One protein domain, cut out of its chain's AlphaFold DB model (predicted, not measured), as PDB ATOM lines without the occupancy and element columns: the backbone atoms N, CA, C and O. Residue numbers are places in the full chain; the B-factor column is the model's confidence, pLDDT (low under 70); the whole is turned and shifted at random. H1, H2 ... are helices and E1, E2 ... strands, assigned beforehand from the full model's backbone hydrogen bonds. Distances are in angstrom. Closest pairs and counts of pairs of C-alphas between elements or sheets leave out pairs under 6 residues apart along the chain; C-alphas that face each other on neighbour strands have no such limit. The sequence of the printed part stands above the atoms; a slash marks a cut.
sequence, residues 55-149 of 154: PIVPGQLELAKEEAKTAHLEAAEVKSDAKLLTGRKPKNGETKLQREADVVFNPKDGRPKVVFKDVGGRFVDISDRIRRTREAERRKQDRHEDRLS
ATOM      1  N   PRO A  55     274.181 192.088 258.572       69.44
ATOM      2  CA  PRO A  55     274.924 191.960 257.320       69.44
ATOM      3  C   PRO A  55     274.929 193.284 256.546       69.44
ATOM      4  O   PRO A  55     273.876 193.869 256.286       69.44
ATOM      5  N   ILE A  56     276.108 193.731 256.104       73.75
ATOM      6  CA  ILE A  56     276.280 195.045 255.464       73.75
ATOM      7  C   ILE A  56     275.759 195.028 254.018       73.75
ATOM      8  O   ILE A  56     275.137 195.986 253.551       73.75
ATOM      9  N   VAL A  57     275.984 193.923 253.298       80.75
ATOM     10  CA  VAL A  57     275.669 193.796 251.862       80.75
ATOM     11  C   VAL A  57     274.178 194.005 251.545       80.75
ATOM     12  O   VAL A  57     273.887 194.782 250.632       80.75
ATOM     13  N   PRO A  58     273.210 193.393 252.261       81.31
ATOM     14  CA  PRO A  58     271.788 193.653 252.040       81.31
ATOM     15  C   PRO A  58     271.420 195.136 252.166       81.31
ATOM     16  O   PRO A  58     270.750 195.660 251.278       81.31
ATOM     17  N   GLY A  59     271.929 195.828 253.192       81.44
ATOM     18  CA  GLY A  59     271.675 197.258 253.385       81.44
ATOM     19  C   GLY A  59     272.210 198.111 252.233       81.44
ATOM     20  O   GLY A  59     271.507 198.976 251.714       81.44
ATOM     21  N   GLN A  60     273.420 197.820 251.746       86.38
ATOM     22  CA  GLN A  60     273.991 198.519 250.585       86.38
ATOM     23  C   GLN A  60     273.204 198.256 249.294       86.38
ATOM     24  O   GLN A  60     273.025 199.158 248.474       86.38
ATOM     25  N   LEU A  61     272.695 197.034 249.105       83.06
ATOM     26  CA  LEU A  61     271.855 196.701 247.953       83.06
ATOM     27  C   LEU A  61     270.501 197.416 247.995       83.06
ATOM     28  O   LEU A  61     269.967 197.770 246.942       83.06
ATOM     29  N   GLU A  62     269.927 197.613 249.179       86.94
ATOM     30  CA  GLU A  62     268.696 198.387 249.352       86.94
ATOM     31  C   GLU A  62     268.923 199.871 249.068       86.94
ATOM     32  O   GLU A  62     268.198 200.433 248.245       86.94
ATOM     33  N   LEU A  63     269.989 200.462 249.615       92.00
ATOM     34  CA  LEU A  63     270.389 201.840 249.312       92.00
ATOM     35  C   LEU A  63     270.599 202.053 247.807       92.00
ATOM     36  O   LEU A  63     270.001 202.949 247.214       92.00
ATOM     37  N   ALA A  64     271.352 201.167 247.151       91.75
ATOM     38  CA  ALA A  64     271.582 201.246 245.709       91.75
ATOM     39  C   ALA A  64     270.277 201.139 244.894       91.75
ATOM     40  O   ALA A  64     270.127 201.780 243.850       91.75
ATOM     41  N   LYS A  65     269.300 200.344 245.356       91.56
ATOM     42  CA  LYS A  65     267.973 200.273 244.720       91.56
ATOM     43  C   LYS A  65     267.195 201.574 244.885       91.56
ATOM     44  O   LYS A  65     266.481 201.955 243.958       91.56
ATOM     45  N   GLU A  66     267.274 202.221 246.042       94.69
ATOM     46  CA  GLU A  66     266.618 203.507 246.279       94.69
ATOM     47  C   GLU A  66     267.230 204.612 245.420       94.69
ATOM     48  O   GLU A  66     266.492 205.290 244.706       94.69
ATOM     49  N   GLU A  67     268.559 204.705 245.372       94.19
ATOM     50  CA  GLU A  67     269.281 205.639 244.499       94.19
ATOM     51  C   GLU A  67     268.950 205.426 243.016       94.19
ATOM     52  O   GLU A  67     268.710 206.373 242.265       94.19
ATOM     53  N   ALA A  68     268.869 204.171 242.567       91.12
ATOM     54  CA  ALA A  68     268.478 203.875 241.193       91.12
ATOM     55  C   ALA A  68     267.033 204.317 240.893       91.12
ATOM     56  O   ALA A  68     266.743 204.795 239.790       91.12
ATOM     57  N   LYS A  69     266.113 204.178 241.859       91.50
ATOM     58  CA  LYS A  69     264.724 204.643 241.716       91.50
ATOM     59  C   LYS A  69     264.654 206.164 241.656       91.50
ATOM     60  O   LYS A  69     263.966 206.678 240.774       91.50
ATOM     61  N   THR A  70     265.345 206.876 242.547       91.75
ATOM     62  CA  THR A  70     265.350 208.347 242.558       91.75
ATOM     63  C   THR A  70     265.949 208.889 241.267       91.75
ATOM     64  O   THR A  70     265.287 209.665 240.580       91.75
ATOM     65  N   ALA A  71     267.101 208.372 240.834       86.44
ATOM     66  CA  ALA A  71     267.720 208.749 239.565       86.44
ATOM     67  C   ALA A  71     266.798 208.487 238.359       86.44
ATOM     68  O   ALA A  71     266.725 209.294 237.428       86.44
ATOM     69  N   HIS A  72     266.053 207.375 238.356       82.94
ATOM     70  CA  HIS A  72     265.083 207.092 237.298       82.94
ATOM     71  C   HIS A  72     263.907 208.082 237.304       82.94
ATOM     72  O   HIS A  72     263.459 208.509 236.235       82.94
ATOM     73  N   LEU A  73     263.393 208.448 238.483       85.00
ATOM     74  CA  LEU A  73     262.328 209.442 238.626       85.00
ATOM     75  C   LEU A  73     262.794 210.818 238.148       85.00
ATOM     76  O   LEU A  73     262.138 211.403 237.291       85.00
ATOM     77  N   GLU A  74     263.962 211.275 238.594       85.94
ATOM     78  CA  GLU A  74     264.571 212.539 238.167       85.94
ATOM     79  C   GLU A  74     264.791 212.572 236.649       85.94
ATOM     80  O   GLU A  74     264.388 213.514 235.963       85.94
ATOM     81  N   ALA A  75     265.349 211.501 236.075       82.88
ATOM     82  CA  ALA A  75     265.516 211.392 234.630       82.88
ATOM     83  C   ALA A  75     264.166 211.424 233.895       82.88
ATOM     84  O   ALA A  75     264.058 212.006 232.811       82.88
ATOM     85  N   ALA A  76     263.126 210.807 234.457       80.19
ATOM     86  CA  ALA A  76     261.786 210.846 233.894       80.19
ATOM     87  C   ALA A  76     261.159 212.243 233.997       80.19
ATOM     88  O   ALA A  76     260.445 212.634 233.070       80.19
ATOM     89  N   GLU A  77     261.409 212.991 235.068       81.00
ATOM     90  CA  GLU A  77     260.942 214.369 235.240       81.00
ATOM     91  C   GLU A  77     261.602 215.302 234.229       81.00
ATOM     92  O   GLU A  77     260.891 215.950 233.458       81.00
ATOM     93  N   VAL A  78     262.930 215.262 234.103       82.56
ATOM     94  CA  VAL A  78     263.658 216.056 233.099       82.56
ATOM     95  C   VAL A  78     263.188 215.706 231.684       82.56
ATOM     96  O   VAL A  78     262.950 216.584 230.857       82.56
ATOM     97  N   LYS A  79     262.958 214.421 231.384       80.06
ATOM     98  CA  LYS A  79     262.401 213.999 230.083       80.06
ATOM     99  C   LYS A  79     260.949 214.428 229.869       80.06
ATOM    100  O   LYS A  79     260.488 214.401 228.730       80.06
ATOM    101  N   SER A  80     260.211 214.768 230.927       73.81
ATOM    102  CA  SER A  80     258.828 215.252 230.838       73.81
ATOM    103  C   SER A  80     258.723 216.755 230.584       73.81
ATOM    104  O   SER A  80     257.640 217.229 230.237       73.81
ATOM    105  N   ASP A  81     259.829 217.494 230.700       80.31
ATOM    106  CA  ASP A  81     259.826 218.938 230.512       80.31
ATOM    107  C   ASP A  81     259.353 219.318 229.108       80.31
ATOM    108  O   ASP A  81     260.007 219.072 228.086       80.31
ATOM    109  N   ALA A  82     258.216 220.014 229.059       74.81
ATOM    110  CA  ALA A  82     257.591 220.453 227.816       74.81
ATOM    111  C   ALA A  82     258.525 221.338 226.975       74.81
ATOM    112  O   ALA A  82     258.490 221.277 225.741       74.81
ATOM    113  N   LYS A  83     259.400 222.123 227.623       78.56
ATOM    114  CA  LYS A  83     260.404 222.953 226.944       78.56
ATOM    115  C   LYS A  83     261.424 222.096 226.196       78.56
ATOM    116  O   LYS A  83     261.745 222.412 225.052       78.56
ATOM    117  N   LEU A  84     261.911 221.017 226.809       75.06
ATOM    118  CA  LEU A  84     262.861 220.114 226.162       75.06
ATOM    119  C   LEU A  84     262.177 219.351 225.025       75.06
ATOM    120  O   LEU A  84     262.717 219.300 223.922       75.06
ATOM    121  N   LEU A  85     260.950 218.870 225.224       75.19
ATOM    122  CA  LEU A  85     260.229 218.092 224.213       75.19
ATOM    123  C   LEU A  85     259.763 218.910 223.006       75.19
ATOM    124  O   LEU A  85     260.017 218.541 221.861       75.19
ATOM    125  N   THR A  86     259.117 220.047 223.245       74.88
ATOM    126  CA  THR A  86     258.423 220.808 222.191       74.88
ATOM    127  C   THR A  86     259.170 222.068 221.758       74.88
ATOM    128  O   THR A  86     258.808 222.684 220.756       74.88
ATOM    129  N   GLY A  87     260.202 222.483 222.505       70.31
ATOM    130  CA  GLY A  87     260.913 223.746 222.274       70.31
ATOM    131  C   GLY A  87     260.073 224.993 222.576       70.31
ATOM    132  O   GLY A  87     260.545 226.114 222.390       70.31
ATOM    133  N   ARG A  88     258.830 224.825 223.038       69.12
ATOM    134  CA  ARG A  88     257.893 225.910 223.339       69.12
ATOM    135  C   ARG A  88     257.702 226.007 224.847       69.12
ATOM    136  O   ARG A  88     257.614 224.994 225.536       69.12
ATOM    137  N   LYS A  89     257.631 227.236 225.364       68.06
ATOM    138  CA  LYS A  89     257.159 227.456 226.733       68.06
ATOM    139  C   LYS A  89     255.645 227.199 226.759       68.06
ATOM    140  O   LYS A  89     254.960 227.682 225.849       68.06
ATOM    141  N   PRO A  90     255.117 226.449 227.740       65.38
ATOM    142  CA  PRO A  90     253.677 226.295 227.884       65.38
ATOM    143  C   PRO A  90     253.053 227.677 228.097       65.38
ATOM    144  O   PRO A  90     253.579 228.491 228.855       65.38
ATOM    145  N   LYS A  91     251.939 227.961 227.412       65.94
ATOM    146  CA  LYS A  91     251.252 229.258 227.531       65.94
ATOM    147  C   LYS A  91     250.679 229.496 228.938       65.94
ATOM    148  O   LYS A  91     250.527 230.648 229.317       65.94
ATOM    149  N   ASN A  92     250.437 228.429 229.708       66.19
ATOM    150  CA  ASN A  92     249.722 228.470 230.990       66.19
ATOM    151  C   ASN A  92     250.554 227.941 232.179       66.19
ATOM    152  O   ASN A  92     250.000 227.381 233.117       66.19
ATOM    153  N   GLY A  93     251.882 228.093 232.150       61.00
ATOM    154  CA  GLY A  93     252.753 227.822 233.306       61.00
ATOM    155  C   GLY A  93     253.105 226.351 233.521       61.00
ATOM    156  O   GLY A  93     254.280 226.041 233.671       61.00
ATOM    157  N   GLU A  94     252.150 225.431 233.424       59.44
ATOM    158  CA  GLU A  94     252.412 224.006 233.619       59.44
ATOM    159  C   GLU A  94     251.597 223.182 232.633       59.44
ATOM    160  O   GLU A  94     250.371 223.237 232.569       59.44
ATOM    161  N   THR A  95     252.279 222.408 231.804       55.75
ATOM    162  CA  THR A  95     251.618 221.329 231.076       55.75
ATOM    163  C   THR A  95     252.597 220.180 231.056       55.75
ATOM    164  O   THR A  95     253.325 219.975 230.087       55.75
ATOM    165  N   LYS A  96     252.671 219.466 232.185       57.41
ATOM    166  CA  LYS A  96     253.201 218.104 232.182       57.41
ATOM    167  C   LYS A  96     252.347 217.353 231.161       57.41
ATOM    168  O   LYS A  96     251.138 217.229 231.348       57.41
ATOM    169  N   LEU A  97     252.938 216.990 230.023       59.62
ATOM    170  CA  LEU A  97     252.236 216.257 228.970       59.62
ATOM    171  C   LEU A  97     251.707 214.963 229.595       59.62
ATOM    172  O   LEU A  97     252.488 214.191 230.156       59.62
ATOM    173  N   GLN A  98     250.386 214.766 229.561       58.88
ATOM    174  CA  GLN A  98     249.775 213.529 230.035       58.88
ATOM    175  C   GLN A  98     250.379 212.376 229.238       58.88
ATOM    176  O   GLN A  98     250.358 212.380 228.007       58.88
ATOM    177  N   ARG A  99     250.991 211.431 229.949       57.78
ATOM    178  CA  ARG A  99     251.629 210.274 229.334       57.78
ATOM    179  C   ARG A  99     250.550 209.267 228.948       57.78
ATOM    180  O   ARG A  99     249.704 208.939 229.770       57.78
ATOM    181  N   GLU A 100     250.664 208.768 227.720       58.97
ATOM    182  CA  GLU A 100     249.955 207.599 227.182       58.97
ATOM    183  C   GLU A 100     248.458 207.808 226.892       58.97
ATOM    184  O   GLU A 100     247.591 207.143 227.450       58.97
ATOM    185  N   ALA A 101     248.139 208.700 225.950       57.88
ATOM    186  CA  ALA A 101     246.898 208.556 225.193       57.88
ATOM    187  C   ALA A 101     247.170 207.621 224.006       57.88
ATOM    188  O   ALA A 101     247.761 208.035 223.007       57.88
ATOM    189  N   ASP A 102     246.773 206.354 224.123       60.50
ATOM    190  CA  ASP A 102     246.805 205.426 222.995       60.50
ATOM    191  C   ASP A 102     245.795 205.896 221.944       60.50
ATOM    192  O   ASP A 102     244.577 205.830 222.140       60.50
ATOM    193  N   VAL A 103     246.289 206.375 220.800       64.00
ATOM    194  CA  VAL A 103     245.413 206.679 219.668       64.00
ATOM    195  C   VAL A 103     245.090 205.357 218.991       64.00
ATOM    196  O   VAL A 103     245.874 204.813 218.209       64.00
ATOM    197  N   VAL A 104     243.926 204.814 219.339       63.97
ATOM    198  CA  VAL A 104     243.373 203.615 218.719       63.97
ATOM    199  C   VAL A 104     242.665 204.015 217.431       63.97
ATOM    200  O   VAL A 104     241.574 204.583 217.456       63.97
ATOM    201  N   PHE A 105     243.265 203.682 216.290       65.62
ATOM    202  CA  PHE A 105     242.552 203.726 215.023       65.62
ATOM    203  C   PHE A 105     241.774 202.414 214.876       65.62
ATOM    204  O   PHE A 105     242.382 201.344 214.821       65.62
ATOM    205  N   ASN A 106     240.441 202.480 214.833       64.25
ATOM    206  CA  ASN A 106     239.593 201.340 214.477       64.25
ATOM    207  C   ASN A 106     239.334 201.378 212.965       64.25
ATOM    208  O   ASN A 106     238.428 202.092 212.523       64.25
ATOM    209  N   PRO A 107     240.114 200.662 212.137       63.28
ATOM    210  CA  PRO A 107     239.735 200.500 210.749       63.28
ATOM    211  C   PRO A 107     238.525 199.553 210.649       63.28
ATOM    212  O   PRO A 107     238.315 198.704 211.511       63.28
ATOM    213  N   LYS A 108     237.732 199.710 209.582       71.75
ATOM    214  CA  LYS A 108     236.624 198.809 209.214       71.75
ATOM    215  C   LYS A 108     237.049 197.331 209.236       71.75
ATOM    216  O   LYS A 108     238.225 197.033 209.012       71.75
ATOM    217  N   ASP A 109     236.070 196.443 209.428       74.00
ATOM    218  CA  ASP A 109     236.247 194.985 209.467       74.00
ATOM    219  C   ASP A 109     237.183 194.484 208.354       74.00
ATOM    220  O   ASP A 109     237.015 194.809 207.176       74.00
ATOM    221  N   GLY A 110     238.208 193.716 208.746       80.25
ATOM    222  CA  GLY A 110     239.207 193.134 207.841       80.25
ATOM    223  C   GLY A 110     240.574 193.831 207.795       80.25
ATOM    224  O   GLY A 110     241.433 193.412 207.022       80.25
ATOM    225  N   ARG A 111     240.825 194.867 208.609       74.12
ATOM    226  CA  ARG A 111     242.152 195.506 208.731       74.12
ATOM    227  C   ARG A 111     242.715 195.400 210.156       74.12
ATOM    228  O   ARG A 111     241.947 195.464 211.112       74.12
ATOM    229  N   PRO A 112     244.045 195.274 210.321       77.62
ATOM    230  CA  PRO A 112     244.664 195.192 211.639       77.62
ATOM    231  C   PRO A 112     244.516 196.511 212.406       77.62
ATOM    232  O   PRO A 112     244.700 197.596 211.851       77.62
ATOM    233  N   LYS A 113     244.203 196.406 213.701       81.44
ATOM    234  CA  LYS A 113     244.117 197.533 214.632       81.44
ATOM    235  C   LYS A 113     245.495 198.178 214.780       81.44
ATOM    236  O   LYS A 113     246.434 197.522 215.228       81.44
ATOM    237  N   VAL A 114     245.611 199.456 214.426       81.12
ATOM    238  CA  VAL A 114     246.846 200.227 214.623       81.12
ATOM    239  C   VAL A 114     246.686 201.052 215.895       81.12
ATOM    240  O   VAL A 114     245.778 201.880 215.994       81.12
ATOM    241  N   VAL A 115     247.553 200.796 216.875       81.50
ATOM    242  CA  VAL A 115     247.619 201.547 218.133       81.50
ATOM    243  C   VAL A 115     248.889 202.382 218.110       81.50
ATOM    244  O   VAL A 115     249.992 201.837 218.069       81.50
ATOM    245  N   PHE A 116     248.736 203.702 218.116       79.44
ATOM    246  CA  PHE A 116     249.867 204.606 218.275       79.44
ATOM    247  C   PHE A 116     250.045 204.906 219.757       79.44
ATOM    248  O   PHE A 116     249.221 205.598 220.354       79.44
ATOM    249  N   LYS A 117     251.132 204.384 220.327       79.81
ATOM    250  CA  LYS A 117     251.550 204.692 221.691       79.81
ATOM    251  C   LYS A 117     252.478 205.904 221.673       79.81
ATOM    252  O   LYS A 117     253.551 205.843 221.070       79.81
ATOM    253  N   ASP A 118     252.078 206.992 222.327       76.62
ATOM    254  CA  ASP A 118     252.972 208.134 222.524       76.62
ATOM    255  C   ASP A 118     254.086 207.750 223.504       76.62
ATOM    256  O   ASP A 118     253.850 207.452 224.676       76.62
ATOM    257  N   VAL A 119     255.321 207.732 223.005       72.44
ATOM    258  CA  VAL A 119     256.521 207.416 223.790       72.44
ATOM    259  C   VAL A 119     257.129 208.652 224.465       72.44
ATOM    260  O   VAL A 119     258.085 208.518 225.237       72.44
ATOM    261  N   GLY A 120     256.593 209.851 224.200       74.50
ATOM    262  CA  GLY A 120     257.041 211.117 224.774       74.50
ATOM    263  C   GLY A 120     258.560 211.316 224.697       74.50
ATOM    264  O   GLY A 120     259.209 211.005 223.698       74.50
ATOM    265  N   GLY A 121     259.153 211.815 225.788       75.19
ATOM    266  CA  GLY A 121     260.595 212.069 225.907       75.19
ATOM    267  C   GLY A 121     261.467 210.862 226.238       75.19
ATOM    268  O   GLY A 121     262.653 211.037 226.511       75.19
ATOM    269  N   ARG A 122     260.920 209.639 226.230       76.81
ATOM    270  CA  ARG A 122     261.627 208.430 226.691       76.81
ATOM    271  C   ARG A 122     262.977 208.225 225.996       76.81
ATOM    272  O   ARG A 122     263.959 207.899 226.667       76.81
ATOM    273  N   PHE A 123     263.008 208.466 224.686       78.12
ATOM    274  CA  PHE A 123     264.164 208.267 223.804       78.12
ATOM    275  C   PHE A 123     264.900 209.565 223.450       78.12
ATOM    276  O   PHE A 123     265.759 209.568 222.572       78.12
ATOM    277  N   VAL A 124     264.565 210.680 224.103       81.31
ATOM    278  CA  VAL A 124     265.261 211.948 223.874       81.31
ATOM    279  C   VAL A 124     266.551 211.959 224.686       81.31
ATOM    280  O   VAL A 124     266.529 211.795 225.907       81.31
ATOM    281  N   ASP A 125     267.671 212.189 224.003       85.31
ATOM    282  CA  ASP A 125     268.932 212.537 224.651       85.31
ATOM    283  C   ASP A 125     268.865 213.996 225.127       85.31
ATOM    284  O   ASP A 125     268.809 214.941 224.331       85.31
ATOM    285  N   ILE A 126     268.831 214.167 226.450       82.94
ATOM    286  CA  ILE A 126     268.732 215.469 227.115       82.94
ATOM    287  C   ILE A 126     269.951 216.334 226.769       82.94
ATOM    288  O   ILE A 126     269.798 217.523 226.475       82.94
ATOM    289  N   SER A 127     271.146 215.744 226.748       86.19
ATOM    290  CA  SER A 127     272.407 216.453 226.514       86.19
ATOM    291  C   SER A 127     272.458 217.021 225.101       86.19
ATOM    292  O   SER A 127     272.731 218.210 224.898       86.19
ATOM    293  N   ASP A 128     272.114 216.193 224.115       88.25
ATOM    294  CA  ASP A 128     272.033 216.628 222.725       88.25
ATOM    295  C   ASP A 128     270.944 217.694 222.523       88.25
ATOM    296  O   ASP A 128     271.144 218.672 221.793       88.25
ATOM    297  N   ARG A 129     269.810 217.569 223.223       86.25
ATOM    298  CA  ARG A 129     268.731 218.556 223.149       86.25
ATOM    299  C   ARG A 129     269.167 219.921 223.672       86.25
ATOM    300  O   ARG A 129     268.964 220.917 222.980       86.25
ATOM    301  N   ILE A 130     269.811 219.962 224.840       87.81
ATOM    302  CA  ILE A 130     270.367 221.193 225.422       87.81
ATOM    303  C   ILE A 130     271.369 221.832 224.455       87.81
ATOM    304  O   ILE A 130     271.297 223.039 224.202       87.81
ATOM    305  N   ARG A 131     272.270 221.030 223.871       91.12
ATOM    306  CA  ARG A 131     273.249 221.499 222.881       91.12
ATOM    307  C   ARG A 131     272.568 222.165 221.685       91.12
ATOM    308  O   ARG A 131     272.918 223.293 221.339       91.12
ATOM    309  N   ARG A 132     271.569 221.507 221.090       87.31
ATOM    310  CA  ARG A 132     270.810 222.052 219.950       87.31
ATOM    311  C   ARG A 132     270.062 223.334 220.307       87.31
ATOM    312  O   ARG A 132     270.026 224.254 219.495       87.31
ATOM    313  N   THR A 133     269.485 223.423 221.507       87.75
ATOM    314  CA  THR A 133     268.811 224.647 221.964       87.75
ATOM    315  C   THR A 133     269.784 225.820 222.068       87.75
ATOM    316  O   THR A 133     269.499 226.878 221.511       87.75
ATOM    317  N   ARG A 134     270.955 225.630 222.692       90.31
ATOM    318  CA  ARG A 134     271.988 226.679 222.801       90.31
ATOM    319  C   ARG A 134     272.494 227.136 221.433       90.31
ATOM    320  O   ARG A 134     272.644 228.327 221.183       90.31
ATOM    321  N   GLU A 135     272.730 226.196 220.524       92.69
ATOM    322  CA  GLU A 135     273.185 226.521 219.171       92.69
ATOM    323  C   GLU A 135     272.116 227.287 218.370       92.69
ATOM    324  O   GLU A 135     272.431 228.217 217.626       92.69
ATOM    325  N   ALA A 136     270.837 226.939 218.535       87.88
ATOM    326  CA  ALA A 136     269.735 227.671 217.919       87.88
ATOM    327  C   ALA A 136     269.611 229.106 218.456       87.88
ATOM    328  O   ALA A 136     269.328 230.017 217.676       87.88
ATOM    329  N   GLU A 137     269.841 229.315 219.757       90.44
ATOM    330  CA  GLU A 137     269.892 230.646 220.376       90.44
ATOM    331  C   GLU A 137     271.041 231.481 219.806       90.44
ATOM    332  O   GLU A 137     270.801 232.613 219.385       90.44
ATOM    333  N   ARG A 138     272.240 230.898 219.663       91.62
ATOM    334  CA  ARG A 138     273.388 231.561 219.025       91.62
ATOM    335  C   ARG A 138     273.076 231.994 217.589       91.62
ATOM    336  O   ARG A 138     273.116 233.177 217.284       91.62
ATOM    337  N   ARG A 139     272.608 231.074 216.733       90.12
ATOM    338  CA  ARG A 139     272.217 231.406 215.344       90.12
ATOM    339  C   ARG A 139     271.093 232.444 215.260       90.12
ATOM    340  O   ARG A 139     270.852 233.025 214.200       90.12
ATOM    341  N   LYS A 140     270.277 232.586 216.308       91.12
ATOM    342  CA  LYS A 140     269.226 233.608 216.366       91.12
ATOM    343  C   LYS A 140     269.820 234.983 216.672       91.12
ATOM    344  O   LYS A 140     269.333 235.947 216.095       91.12
ATOM    345  N   GLN A 141     270.824 235.051 217.545       91.75
ATOM    346  CA  GLN A 141     271.571 236.277 217.832       91.75
ATOM    347  C   GLN A 141     272.314 236.752 216.584       91.75
ATOM    348  O   GLN A 141     272.044 237.863 216.150       91.75
ATOM    349  N   ASP A 142     273.077 235.874 215.926       90.88
ATOM    350  CA  ASP A 142     273.817 236.213 214.699       90.88
ATOM    351  C   ASP A 142     272.877 236.801 213.625       90.88
ATOM    352  O   ASP A 142     273.066 237.905 213.132       90.88
ATOM    353  N   ARG A 143     271.748 236.126 213.353       88.06
ATOM    354  CA  ARG A 143     270.737 236.622 212.397       88.06
ATOM    355  C   ARG A 143     270.049 237.914 212.828       88.06
ATOM    356  O   ARG A 143     269.464 238.594 211.990       88.06
ATOM    357  N   HIS A 144     269.983 238.192 214.125       89.38
ATOM    358  CA  HIS A 144     269.410 239.433 214.632       89.38
ATOM    359  C   HIS A 144     270.402 240.584 214.470       89.38
ATOM    360  O   HIS A 144     269.997 241.664 214.052       89.38
ATOM    361  N   GLU A 145     271.684 240.334 214.734       87.88
ATOM    362  CA  GLU A 145     272.776 241.268 214.471       87.88
ATOM    363  C   GLU A 145     272.859 241.598 212.977       87.88
ATOM    364  O   GLU A 145     272.755 242.771 212.636       87.88
ATOM    365  N   ASP A 146     272.862 240.592 212.093       84.81
ATOM    366  CA  ASP A 146     272.856 240.774 210.629       84.81
ATOM    367  C   ASP A 146     271.676 241.630 210.129       84.81
ATOM    368  O   ASP A 146     271.777 242.366 209.151       84.81
ATOM    369  N   ARG A 147     270.515 241.535 210.790       81.06
ATOM    370  CA  ARG A 147     269.330 242.344 210.447       81.06
ATOM    371  C   ARG A 147     269.444 243.789 210.917       81.06
ATOM    372  O   ARG A 147     268.806 244.660 210.330       81.06
ATOM    373  N   LEU A 148     270.192 244.032 211.992       79.62
ATOM    374  CA  LEU A 148     270.416 245.357 212.568       79.62
ATOM    375  C   LEU A 148     271.612 246.080 211.941       79.62
ATOM    376  O   LEU A 148     271.705 247.300 212.075       79.62
ATOM    377  N   SER A 149     272.480 245.365 211.226       72.44
ATOM    378  CA  SER A 149     273.565 245.910 210.408       72.44
ATOM    379  C   SER A 149     273.289 245.701 208.906       72.44
ATOM    380  O   SER A 149     273.954 244.897 208.255       72.44
TER     381      SER A 149
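Overview. This is residues 55 to 149 of the 154 residues of an uncharacterized protein of Pyrrhoderma noxium (UniProt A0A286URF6). The model is a T-shaped figure of three arms: the thin two-stranded hairpin of E1 and E2 makes the stem, and the long helices H1 and H3, which run on nearly end to end from one another, make the crossbar. H1 and H3 come near each other where H1 ends and H3 begins, with the short helix H2 beside that join; residues 55 to 74, 107 to 112 and 134 to 149 stick out free. The printed part has 95 residues, with three named helices and two named strands in the order H1, H2, E1, E2, H3; the sheet has the order E1, E2 and is antiparallel, and the class is mostly helix. The whole is extended and flat, with a radius of gyration of the C-alphas of 21.1 A and spans of 71 by 57 by 25 A.

Along the chain. Look first for strand E1, residues 103 to 105, with C-alpha 103 at (245.413, 206.679, 219.668); it is 6.2 A long. Strand E2, residues 114 to 116, is 6.5 A long. Find C-alpha 56 at (276.280, 195.045, 255.464); from there helix H1 runs 36.3 A to residue 80. Helix H2, residues 82 to 86, is 5.7 A long. Helix H3, residues 126 to 148, runs 33.3 A and ends with C-alpha 148 at (270.416, 245.357, 212.568).

Arrangement. Begin at the hairpin of E1 and E2, antiparallel at 164 degrees between their directions. C-alphas 104 and 115 face each other at 4.8 A, and N 103 with O 116 and N 105 with O 114 are within hydrogen-bond range, each at 3.1 A. E1 is apart from H1 and from H3, and E2 is apart from H1 and from H2. Now look at the join: H1 and H3 are close but not clearly touching, with the closest C-alphas, those of Lys 79 and Ile 126, 7.1 A apart; they run the same way at a shallow tilt of 31 degrees. H2 and H3 only just touch, with 3 pairs of C-alphas within 8 A, the closest those of Leu 84 and Arg 129 at 6.8 A; H3 does so with residues 126 to 130 alone. H1 and H2 are close but not clearly touching, with the closest C-alphas, those of Lys 79 and Leu 85, 7.5 A apart. In H1, H2 and H3 every O i to N i+4 pair is within hydrogen-bond range.

Size, cuts and confidence. The C-alphas of Pro 55 and Ser 149, the two farthest apart, are 71.5 A apart. The printed part has no cut. The link from H2 to E1, residues 87 to 102, is long. Look for pLDDT under 70 at residue 55 and residues 88 to 107; the mean of the printed part is 78.7.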